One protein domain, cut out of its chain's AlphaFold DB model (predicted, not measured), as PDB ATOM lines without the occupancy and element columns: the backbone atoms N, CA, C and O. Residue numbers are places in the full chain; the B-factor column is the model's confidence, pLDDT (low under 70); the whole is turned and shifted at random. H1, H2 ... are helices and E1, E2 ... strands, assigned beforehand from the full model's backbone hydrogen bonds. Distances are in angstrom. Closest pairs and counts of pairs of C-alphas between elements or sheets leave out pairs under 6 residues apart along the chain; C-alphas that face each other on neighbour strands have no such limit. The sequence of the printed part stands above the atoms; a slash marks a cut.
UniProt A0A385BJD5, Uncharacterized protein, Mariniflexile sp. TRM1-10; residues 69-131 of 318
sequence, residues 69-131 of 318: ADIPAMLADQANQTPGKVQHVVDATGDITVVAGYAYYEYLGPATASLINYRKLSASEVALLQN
ATOM      1  N   ALA A  69      23.890 -20.849 -40.324       81.75
ATOM      2  CA  ALA A  69      23.648 -20.277 -41.646       81.75
ATOM      3  C   ALA A  69      24.632 -19.139 -41.962       81.75
ATOM      4  O   ALA A  69      25.244 -19.144 -43.027       81.75
ATOM      5  N   ASP A  70      24.818 -18.214 -41.017       91.50
ATOM      6  CA  ASP A  70      25.712 -17.067 -41.134       91.50
ATOM      7  C   ASP A  70      26.410 -16.722 -39.799       91.50
ATOM      8  O   ASP A  70      26.153 -17.321 -38.748       91.50
ATOM      9  N   ILE A  71      27.334 -15.756 -39.841       92.94
ATOM     10  CA  ILE A  71      28.036 -15.252 -38.648       92.94
ATOM     11  C   ILE A  71      27.058 -14.659 -37.609       92.94
ATOM     12  O   ILE A  71      27.185 -15.021 -36.439       92.94
ATOM     13  N   PRO A  72      26.084 -13.791 -37.963       94.06
ATOM     14  CA  PRO A  72      25.054 -13.331 -37.029       94.06
ATOM     15  C   PRO A  72      24.346 -14.451 -36.252       94.06
ATOM     16  O   PRO A  72      24.181 -14.313 -35.040       94.06
ATOM     17  N   ALA A  73      23.987 -15.564 -36.896       89.06
ATOM     18  CA  ALA A  73      23.372 -16.720 -36.244       89.06
ATOM     19  C   ALA A  73      24.322 -17.384 -35.232       89.06
ATOM     20  O   ALA A  73      23.927 -17.610 -34.088       89.06
ATOM     21  N   MET A  74      25.589 -17.614 -35.606       91.06
ATOM     22  CA  MET A  74      26.610 -18.143 -34.686       91.06
ATOM     23  C   MET A  74      26.823 -17.230 -33.470       91.06
ATOM     24  O   MET A  74      27.023 -17.716 -32.358       91.06
ATOM     25  N   LEU A  75      26.790 -15.908 -33.660       91.94
ATOM     26  CA  LEU A  75      26.997 -14.943 -32.577       91.94
ATOM     27  C   LEU A  75      25.760 -14.764 -31.685       91.94
ATOM     28  O   LEU A  75      25.915 -14.497 -30.494       91.94
ATOM     29  N   ALA A  76      24.550 -14.928 -32.228       90.75
ATOM     30  CA  ALA A  76      23.307 -14.907 -31.457       90.75
ATOM     31  C   ALA A  76      23.175 -16.130 -30.531       90.75
ATOM     32  O   ALA A  76      22.676 -16.003 -29.415       90.75
ATOM     33  N   ASP A  77      23.669 -17.290 -30.970       85.19
ATOM     34  CA  ASP A  77      23.613 -18.558 -30.233       85.19
ATOM     35  C   ASP A  77      24.831 -18.801 -29.313       85.19
ATOM     36  O   ASP A  77      24.964 -19.851 -28.688       85.19
ATOM     37  N   GLN A  78      25.722 -17.814 -29.170       86.06
ATOM     38  CA  GLN A  78      26.961 -17.915 -28.383       86.06
ATOM     39  C   GLN A  78      26.756 -18.354 -26.917       86.06
ATOM     40  O   GLN A  78      27.667 -18.912 -26.303       86.06
ATOM     41  N   ALA A  79      25.573 -18.117 -26.343       83.69
ATOM     42  CA  ALA A  79      25.235 -18.554 -24.989       83.69
ATOM     43  C   ALA A  79      25.136 -20.089 -24.839       83.69
ATOM     44  O   ALA A  79      25.267 -20.584 -23.722       83.69
ATOM     45  N   ASN A  80      24.936 -20.821 -25.941       79.88
ATOM     46  CA  ASN A  80      24.755 -22.276 -25.976       79.88
ATOM     47  C   ASN A  80      26.005 -23.038 -26.472       79.88
ATOM     48  O   ASN A  80      25.961 -24.255 -26.620       79.88
ATOM     49  N   GLN A  81      27.116 -22.339 -26.731       78.25
ATOM     50  CA  GLN A  81      28.358 -22.912 -27.270       78.25
ATOM     51  C   GLN A  81      29.367 -23.225 -26.156       78.25
ATOM     52  O   GLN A  81      29.579 -22.405 -25.257       78.25
ATOM     53  N   THR A  82      30.064 -24.363 -26.231       75.12
ATOM     54  CA  THR A  82      31.089 -24.730 -25.237       75.12
ATOM     55  C   THR A  82      32.469 -24.186 -25.635       75.12
ATOM     56  O   THR A  82      32.930 -24.421 -26.758       75.12
ATOM     57  N   PRO A  83      33.195 -23.491 -24.737       77.50
ATOM     58  CA  PRO A  83      34.576 -23.086 -24.993       77.50
ATOM     59  C   PRO A  83      35.488 -24.278 -25.335       77.50
ATOM     60  O   PRO A  83      35.422 -25.334 -24.710       77.50
ATOM     61  N   GLY A  84      36.349 -24.105 -26.338       64.19
ATOM     62  CA  GLY A  84      37.210 -25.148 -26.903       64.19
ATOM     63  C   GLY A  84      36.553 -26.015 -27.985       64.19
ATOM     64  O   GLY A  84      37.238 -26.846 -28.581       64.19
ATOM     65  N   LYS A  85      35.255 -25.841 -28.275       68.94
ATOM     66  CA  LYS A  85      34.572 -26.532 -29.382       68.94
ATOM     67  C   LYS A  85      34.563 -25.713 -30.669       68.94
ATOM     68  O   LYS A  85      34.685 -24.485 -30.652       68.94
ATOM     69  N   VAL A  86      34.432 -26.410 -31.798       77.25
ATOM     70  CA  VAL A  86      34.385 -25.798 -33.129       77.25
ATOM     71  C   VAL A  86      32.937 -25.550 -33.544       77.25
ATOM     72  O   VAL A  86      32.076 -26.415 -33.423       77.25
ATOM     73  N   GLN A  87      32.694 -24.369 -34.091       82.00
ATOM     74  CA  GLN A  87      31.455 -23.963 -34.738       82.00
ATOM     75  C   GLN A  87      31.703 -23.888 -36.250       82.00
ATOM     76  O   GLN A  87      32.755 -23.405 -36.682       82.00
ATOM     77  N   HIS A  88      30.763 -24.364 -37.065       84.69
ATOM     78  CA  HIS A  88      30.824 -24.255 -38.525       84.69
ATOM     79  C   HIS A  88      29.822 -23.205 -39.011       84.69
ATOM     80  O   HIS A  88      28.683 -23.188 -38.546       84.69
ATOM     81  N   VAL A  89      30.241 -22.350 -39.946       87.69
ATOM     82  CA  VAL A  89      29.403 -21.302 -40.540       87.69
ATOM     83  C   VAL A  89      29.404 -21.443 -42.059       87.69
ATOM     84  O   VAL A  89      30.468 -21.415 -42.686       87.69
ATOM     85  N   VAL A  90      28.209 -21.585 -42.637       81.12
ATOM     86  CA  VAL A  90      27.997 -21.858 -44.068       81.12
ATOM     87  C   VAL A  90      28.244 -20.611 -44.921       81.12
ATOM     88  O   VAL A  90      28.995 -20.697 -45.892       81.12
ATOM     89  N   ASP A  91      27.683 -19.458 -44.540       86.44
ATOM     90  CA  ASP A  91      28.048 -18.142 -45.077       86.44
ATOM     91  C   ASP A  91      28.836 -17.329 -44.036       86.44
ATOM     92  O   ASP A  91      28.306 -16.611 -43.184       86.44
ATOM     93  N   ALA A  92      30.155 -17.454 -44.117       90.00
ATOM     94  CA  ALA A  92      31.109 -16.689 -43.335       90.00
ATOM     95  C   ALA A  92      31.661 -15.466 -44.096       90.00
ATOM     96  O   ALA A  92      32.674 -14.904 -43.684       90.00
ATOM     97  N   THR A  93      31.018 -15.007 -45.182       90.94
ATOM     98  CA  THR A  93      31.492 -13.839 -45.960       90.94
ATOM     99  C   THR A  93      31.449 -12.515 -45.186       90.94
ATOM    100  O   THR A  93      32.126 -11.559 -45.563       90.94
ATOM    101  N   GLY A  94      30.726 -12.467 -44.059       85.56
ATOM    102  CA  GLY A  94      30.782 -11.363 -43.093       85.56
ATOM    103  C   GLY A  94      32.133 -11.212 -42.370       85.56
ATOM    104  O   GLY A  94      32.405 -10.153 -41.805       85.56
ATOM    105  N   ASP A  95      32.999 -12.229 -42.405       89.44
ATOM    106  CA  ASP A  95      34.403 -12.141 -41.999       89.44
ATOM    107  C   ASP A  95      35.260 -11.871 -43.243       89.44
ATOM    108  O   ASP A  95      35.500 -12.752 -44.066       89.44
ATOM    109  N   ILE A  96      35.780 -10.644 -43.352       86.56
ATOM    110  CA  ILE A  96      36.613 -10.181 -44.477       86.56
ATOM    111  C   ILE A  96      37.895 -11.009 -44.696       86.56
ATOM    112  O   ILE A  96      38.562 -10.872 -45.720       86.56
ATOM    113  N   THR A  97      38.266 -11.874 -43.748       84.44
ATOM    114  CA  THR A  97      39.405 -12.791 -43.873       84.44
ATOM    115  C   THR A  97      39.021 -14.162 -44.458       84.44
ATOM    116  O   THR A  97      39.881 -15.042 -44.570       84.44
ATOM    117  N   VAL A  98      37.747 -14.396 -44.796       85.31
ATOM    118  CA  VAL A  98      37.236 -15.621 -45.441       85.31
ATOM    119  C   VAL A  98      37.238 -15.475 -46.963       85.31
ATOM    120  O   VAL A  98      36.787 -14.478 -47.514       85.31
ATOM    121  N   VAL A  99      37.743 -16.505 -47.649       73.69
ATOM    122  CA  VAL A  99      37.884 -16.534 -49.120       73.69
ATOM    123  C   VAL A  99      37.011 -17.621 -49.769       73.69
ATOM    124  O   VAL A  99      36.679 -17.526 -50.946       73.69
ATOM    125  N   ALA A 100      36.614 -18.650 -49.012       67.75
ATOM    126  CA  ALA A 100      35.934 -19.848 -49.521       67.75
ATOM    127  C   ALA A 100      34.402 -19.849 -49.324       67.75
ATOM    128  O   ALA A 100      33.763 -20.883 -49.498       67.75
ATOM    129  N   GLY A 101      33.810 -18.721 -48.917       77.62
ATOM    130  CA  GLY A 101      32.392 -18.616 -48.548       77.62
ATOM    131  C   GLY A 101      32.088 -19.110 -47.129       77.62
ATOM    132  O   GLY A 101      31.460 -18.382 -46.375       77.62
ATOM    133  N   TYR A 102      32.602 -20.278 -46.735       82.06
ATOM    134  CA  TYR A 102      32.402 -20.883 -45.408       82.06
ATOM    135  C   TYR A 102      33.632 -20.741 -44.490       82.06
ATOM    136  O   TYR A 102      34.746 -20.471 -44.956       82.06
ATOM    137  N   ALA A 103      33.454 -20.977 -43.183       86.44
ATOM    138  CA  ALA A 103      34.558 -21.061 -42.220       86.44
ATOM    139  C   ALA A 103      34.236 -21.907 -40.971       86.44
ATOM    140  O   ALA A 103      33.080 -22.165 -40.644       86.44
ATOM    141  N   TYR A 104      35.295 -22.306 -40.257       83.81
ATOM    142  CA  TYR A 104      35.230 -22.988 -38.960       83.81
ATOM    143  C   TYR A 104      35.890 -22.121 -37.881       83.81
ATOM    144  O   TYR A 104      36.985 -21.588 -38.092       83.81
ATOM    145  N   TYR A 105      35.246 -22.014 -36.721       86.94
ATOM    146  CA  TYR A 105      35.623 -21.126 -35.623       86.94
ATOM    147  C   TYR A 105      35.661 -21.890 -34.295       86.94
ATOM    148  O   TYR A 105      34.648 -22.405 -33.841       86.94
ATOM    149  N   GLU A 106      36.817 -21.948 -33.642       82.31
ATOM    150  CA  GLU A 106      36.946 -22.454 -32.271       82.31
ATOM    151  C   GLU A 106      36.491 -21.373 -31.287       82.31
ATOM    152  O   GLU A 106      37.073 -20.285 -31.260       82.31
ATOM    153  N   TYR A 107      35.455 -21.647 -30.492       82.69
ATOM    154  CA  TYR A 107      34.955 -20.706 -29.489       82.69
ATOM    155  C   TYR A 107      35.903 -20.660 -28.284       82.69
ATOM    156  O   TYR A 107      36.247 -21.688 -27.708       82.69
ATOM    157  N   LEU A 108      36.338 -19.462 -27.902       82.38
ATOM    158  CA  LEU A 108      37.268 -19.213 -26.795       82.38
ATOM    159  C   LEU A 108      36.544 -18.723 -25.528       82.38
ATOM    160  O   LEU A 108      37.069 -18.857 -24.424       82.38
ATOM    161  N   GLY A 109      35.348 -18.152 -25.698       78.75
ATOM    162  CA  GLY A 109      34.631 -17.394 -24.673       78.75
ATOM    163  C   GLY A 109      35.262 -16.027 -24.345       78.75
ATOM    164  O   GLY A 109      36.373 -15.736 -24.792       78.75
ATOM    165  N   PRO A 110      34.581 -15.174 -23.552       68.38
ATOM    166  CA  PRO A 110      33.225 -15.335 -23.027       68.38
ATOM    167  C   PRO A 110      32.215 -14.299 -23.574       68.38
ATOM    168  O   PRO A 110      32.430 -13.091 -23.482       68.38
ATOM    169  N   ALA A 111      31.051 -14.787 -24.015       62.31
ATOM    170  CA  ALA A 111      29.728 -14.141 -23.903       62.31
ATOM    171  C   ALA A 111      29.504 -12.702 -24.447       62.31
ATOM    172  O   ALA A 111      28.446 -12.118 -24.206       62.31
ATOM    173  N   THR A 112      30.436 -12.116 -25.201       70.88
ATOM    174  CA  THR A 112      30.150 -10.970 -26.082       70.88
ATOM    175  C   THR A 112      29.952 -11.446 -27.523       70.88
ATOM    176  O   THR A 112      30.857 -12.027 -28.121       70.88
ATOM    177  N   ALA A 113      28.769 -11.191 -28.093       77.88
ATOM    178  CA  ALA A 113      28.362 -11.626 -29.435       77.88
ATOM    179  C   ALA A 113      29.204 -10.951 -30.543       77.88
ATOM    180  O   ALA A 113      28.802  -9.975 -31.172       77.88
ATOM    181  N   SER A 114      30.430 -11.442 -30.716       86.00
ATOM    182  CA  SER A 114      31.505 -10.868 -31.518       86.00
ATOM    183  C   SER A 114      32.514 -11.952 -31.901       86.00
ATOM    184  O   SER A 114      32.844 -12.819 -31.087       86.00
ATOM    185  N   LEU A 115      33.069 -11.860 -33.114       88.88
ATOM    186  CA  LEU A 115      34.105 -12.774 -33.613       88.88
ATOM    187  C   LEU A 115      35.406 -12.754 -32.786       88.88
ATOM    188  O   LEU A 115      36.199 -13.680 -32.907       88.88
ATOM    189  N   ILE A 116      35.628 -11.753 -31.923       87.50
ATOM    190  CA  ILE A 116      36.820 -11.691 -31.055       87.50
ATOM    191  C   ILE A 116      36.905 -12.861 -30.058       87.50
ATOM    192  O   ILE A 116      38.002 -13.256 -29.673       87.50
ATOM    193  N   ASN A 117      35.764 -13.456 -29.693       87.62
ATOM    194  CA  ASN A 117      35.704 -14.623 -28.809       87.62
ATOM    195  C   ASN A 117      35.923 -15.947 -29.560       87.62
ATOM    196  O   ASN A 117      35.631 -17.009 -29.014       87.62
ATOM    197  N   TYR A 118      36.403 -15.905 -30.806       89.12
ATOM    198  CA  TYR A 118      36.624 -17.078 -31.641       89.12
ATOM    199  C   TYR A 118      37.994 -17.034 -32.309       89.12
ATOM    200  O   TYR A 118      38.457 -15.993 -32.777       89.12
ATOM    201  N   ARG A 119      38.615 -18.203 -32.451       90.12
ATOM    202  CA  ARG A 119      39.767 -18.396 -33.328       90.12
ATOM    203  C   ARG A 119      39.303 -19.095 -34.597       90.12
ATOM    204  O   ARG A 119      38.933 -20.267 -34.558       90.12
ATOM    205  N   LYS A 120      39.354 -18.407 -35.739       87.69
ATOM    206  CA  LYS A 120      39.144 -19.070 -37.030       87.69
ATOM    207  C   LYS A 120      40.247 -20.100 -37.274       87.69
ATOM    208  O   LYS A 120      41.427 -19.793 -37.090       87.69
ATOM    209  N   LEU A 121      39.869 -21.301 -37.696       80.38
ATOM    210  CA  LEU A 121      40.817 -22.361 -38.028       80.38
ATOM    211  C   LEU A 121      41.564 -22.030 -39.329       80.38
ATOM    212  O   LEU A 121      41.010 -21.455 -40.269       80.38
ATOM    213  N   SER A 122      42.838 -22.411 -39.387       73.88
ATOM    214  CA  SER A 122      43.640 -22.339 -40.610       73.88
ATOM    215  C   SER A 122      43.210 -23.400 -41.630       73.88
ATOM    216  O   SER A 122      42.616 -24.414 -41.272       73.88
ATOM    217  N   ALA A 123      43.556 -23.210 -42.908       63.47
ATOM    218  CA  ALA A 123      43.230 -24.177 -43.962       63.47
ATOM    219  C   ALA A 123      43.773 -25.593 -43.673       63.47
ATOM    220  O   ALA A 123      43.115 -26.573 -44.004       63.47
ATOM    221  N   SER A 124      44.927 -25.709 -43.005       54.91
ATOM    222  CA  SER A 124      45.491 -26.998 -42.583       54.91
ATOM    223  C   SER A 124      44.696 -27.650 -41.448       54.91
ATOM    224  O   SER A 124      44.539 -28.864 -41.439       54.91
ATOM    225  N   GLU A 125      44.162 -26.869 -40.506       58.19
ATOM    226  CA  GLU A 125      43.289 -27.391 -39.447       58.19
ATOM    227  C   GLU A 125      41.918 -27.786 -39.996       58.19
ATOM    228  O   GLU A 125      41.418 -28.855 -39.670       58.19
ATOM    229  N   VAL A 126      41.340 -26.976 -40.891       63.25
ATOM    230  CA  VAL A 126      40.112 -27.333 -41.619       63.25
ATOM    231  C   VAL A 126      40.328 -28.603 -42.446       63.25
ATOM    232  O   VAL A 126      39.470 -29.479 -42.439       63.25
ATOM    233  N   ALA A 127      41.493 -28.765 -43.082       55.00
ATOM    234  CA  ALA A 127      41.849 -30.005 -43.765       55.00
ATOM    235  C   ALA A 127      42.004 -31.195 -42.800       55.00
ATOM    236  O   ALA A 127      41.622 -32.299 -43.172       55.00
ATOM    237  N   LEU A 128      42.496 -31.002 -41.571       51.81
ATOM    238  CA  LEU A 128      42.537 -32.061 -40.553       51.81
ATOM    239  C   LEU A 128      41.140 -32.430 -40.028       51.81
ATOM    240  O   LEU A 128      40.901 -33.605 -39.771       51.81
ATOM    241  N   LEU A 129      40.202 -31.477 -39.937       56.84
ATOM    242  CA  LEU A 129      38.793 -31.771 -39.639       56.84
ATOM    243  C   LEU A 129      38.112 -32.529 -40.787       56.84
ATOM    244  O   LEU A 129      37.460 -33.544 -40.566       56.84
ATOM    245  N   GLN A 130      38.272 -32.044 -42.021       52.41
ATOM    246  CA  GLN A 130      37.606 -32.585 -43.211       52.41
ATOM    247  C   GLN A 130      38.206 -33.912 -43.702       52.41
ATOM    248  O   GLN A 130      37.518 -34.668 -44.382       52.41
ATOM    249  N   ASN A 131      39.468 -34.199 -43.366       41.81
ATOM    250  CA  ASN A 131      40.175 -35.435 -43.713       41.81
ATOM    251  C   ASN A 131      40.608 -36.200 -42.447       41.81
ATOM    252  O   ASN A 131      41.704 -36.763 -42.409       41.81
TER     253      ASN A 131
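Overview. This is residues 69 to 131 of the 318 residues of an uncharacterized protein of Mariniflexile sp. TRM1-10 (UniProt A0A385BJD5). A small antiparallel sheet of three strands forms a wall, with the short helix H1 standing up from it and the helix H2 set off at one end of the longest axis, where it only grazes the sheet. The strands E1, E2 and E3 make a meander, each strand the antiparallel neighbour of the one before. The printed part has 63 residues, with two named helices and three named strands in the order H1 E1 E2 E3 H2, and the sheet's order is E1, E2, E3. The class is mixed, helices and strands, with under half of the residues, 28, in named elements. The whole is compact and rounded, with a radius of gyration of the C-alphas of 11.0 A and spans of 29 by 22 by 17 A.

Arrangement. Begin at H1, residues 71 to 76, and look across to E1, residues 86 to 91: their closest C-alphas are those of Ile 71 and Val 89, 6.5 A apart. Next find E2, residues 103 to 107, the inner strand, which forms a hairpin with E1 at 146 degrees between directions. There N 87 and O 105 are 2.8 A apart and N 103 and O 89 are 3.1 A apart, both within hydrogen-bond range. H1 is on the sheet at a height over the sheet of 9.2 A, and its line stands up from it by 44 degrees. It lies over E2 and only just not over E1, with 4 of its C-alphas falling on E2 and 2 on E1. E3, residues 118 to 120, is an edge strand like E1 and forms a hairpin with E2, also at 146 degrees; N 106 and O 119 are 2.9 A apart, within hydrogen-bond range. H2, residues 123 to 130, only grazes the sheet with its residues 123 to 129, and the closest C-alphas of H2 and E2 are those of Val 126 and Tyr 104, 7.1 A apart. H1 and H2 are apart. In both H1 and H2 every O i to N i+4 pair is within hydrogen-bond range.

Along the chain. Find C-alpha 71 at (28.036, -15.252, -38.648), where H1 begins; it runs 8.6 A to C-alpha 76. E1 starts at C-alpha 86, at (34.385, -25.798, -33.129), and covers 15.5 A to C-alpha 91. E2 covers 12.7 A from C-alpha 103 to 107, and E3 covers 6.3 A from 118 to 120. H2 runs 10.1 A, ending at C-alpha 130, at (37.606, -32.585, -43.211).

Size, cuts and confidence. Look for the two C-alphas farthest apart at Thr 112 and Asn 131, 31.8 A. The printed part has no cut. The link from E1 to E2, 11 residues, is long, and that from E3 to H2, 2 residues, is tight. The mean pLDDT of the printed part is 78.8; values under 70 stand at residues 84 to 85, 100, 110 to 111 and 123 to 131, and the mean for H2 is 57.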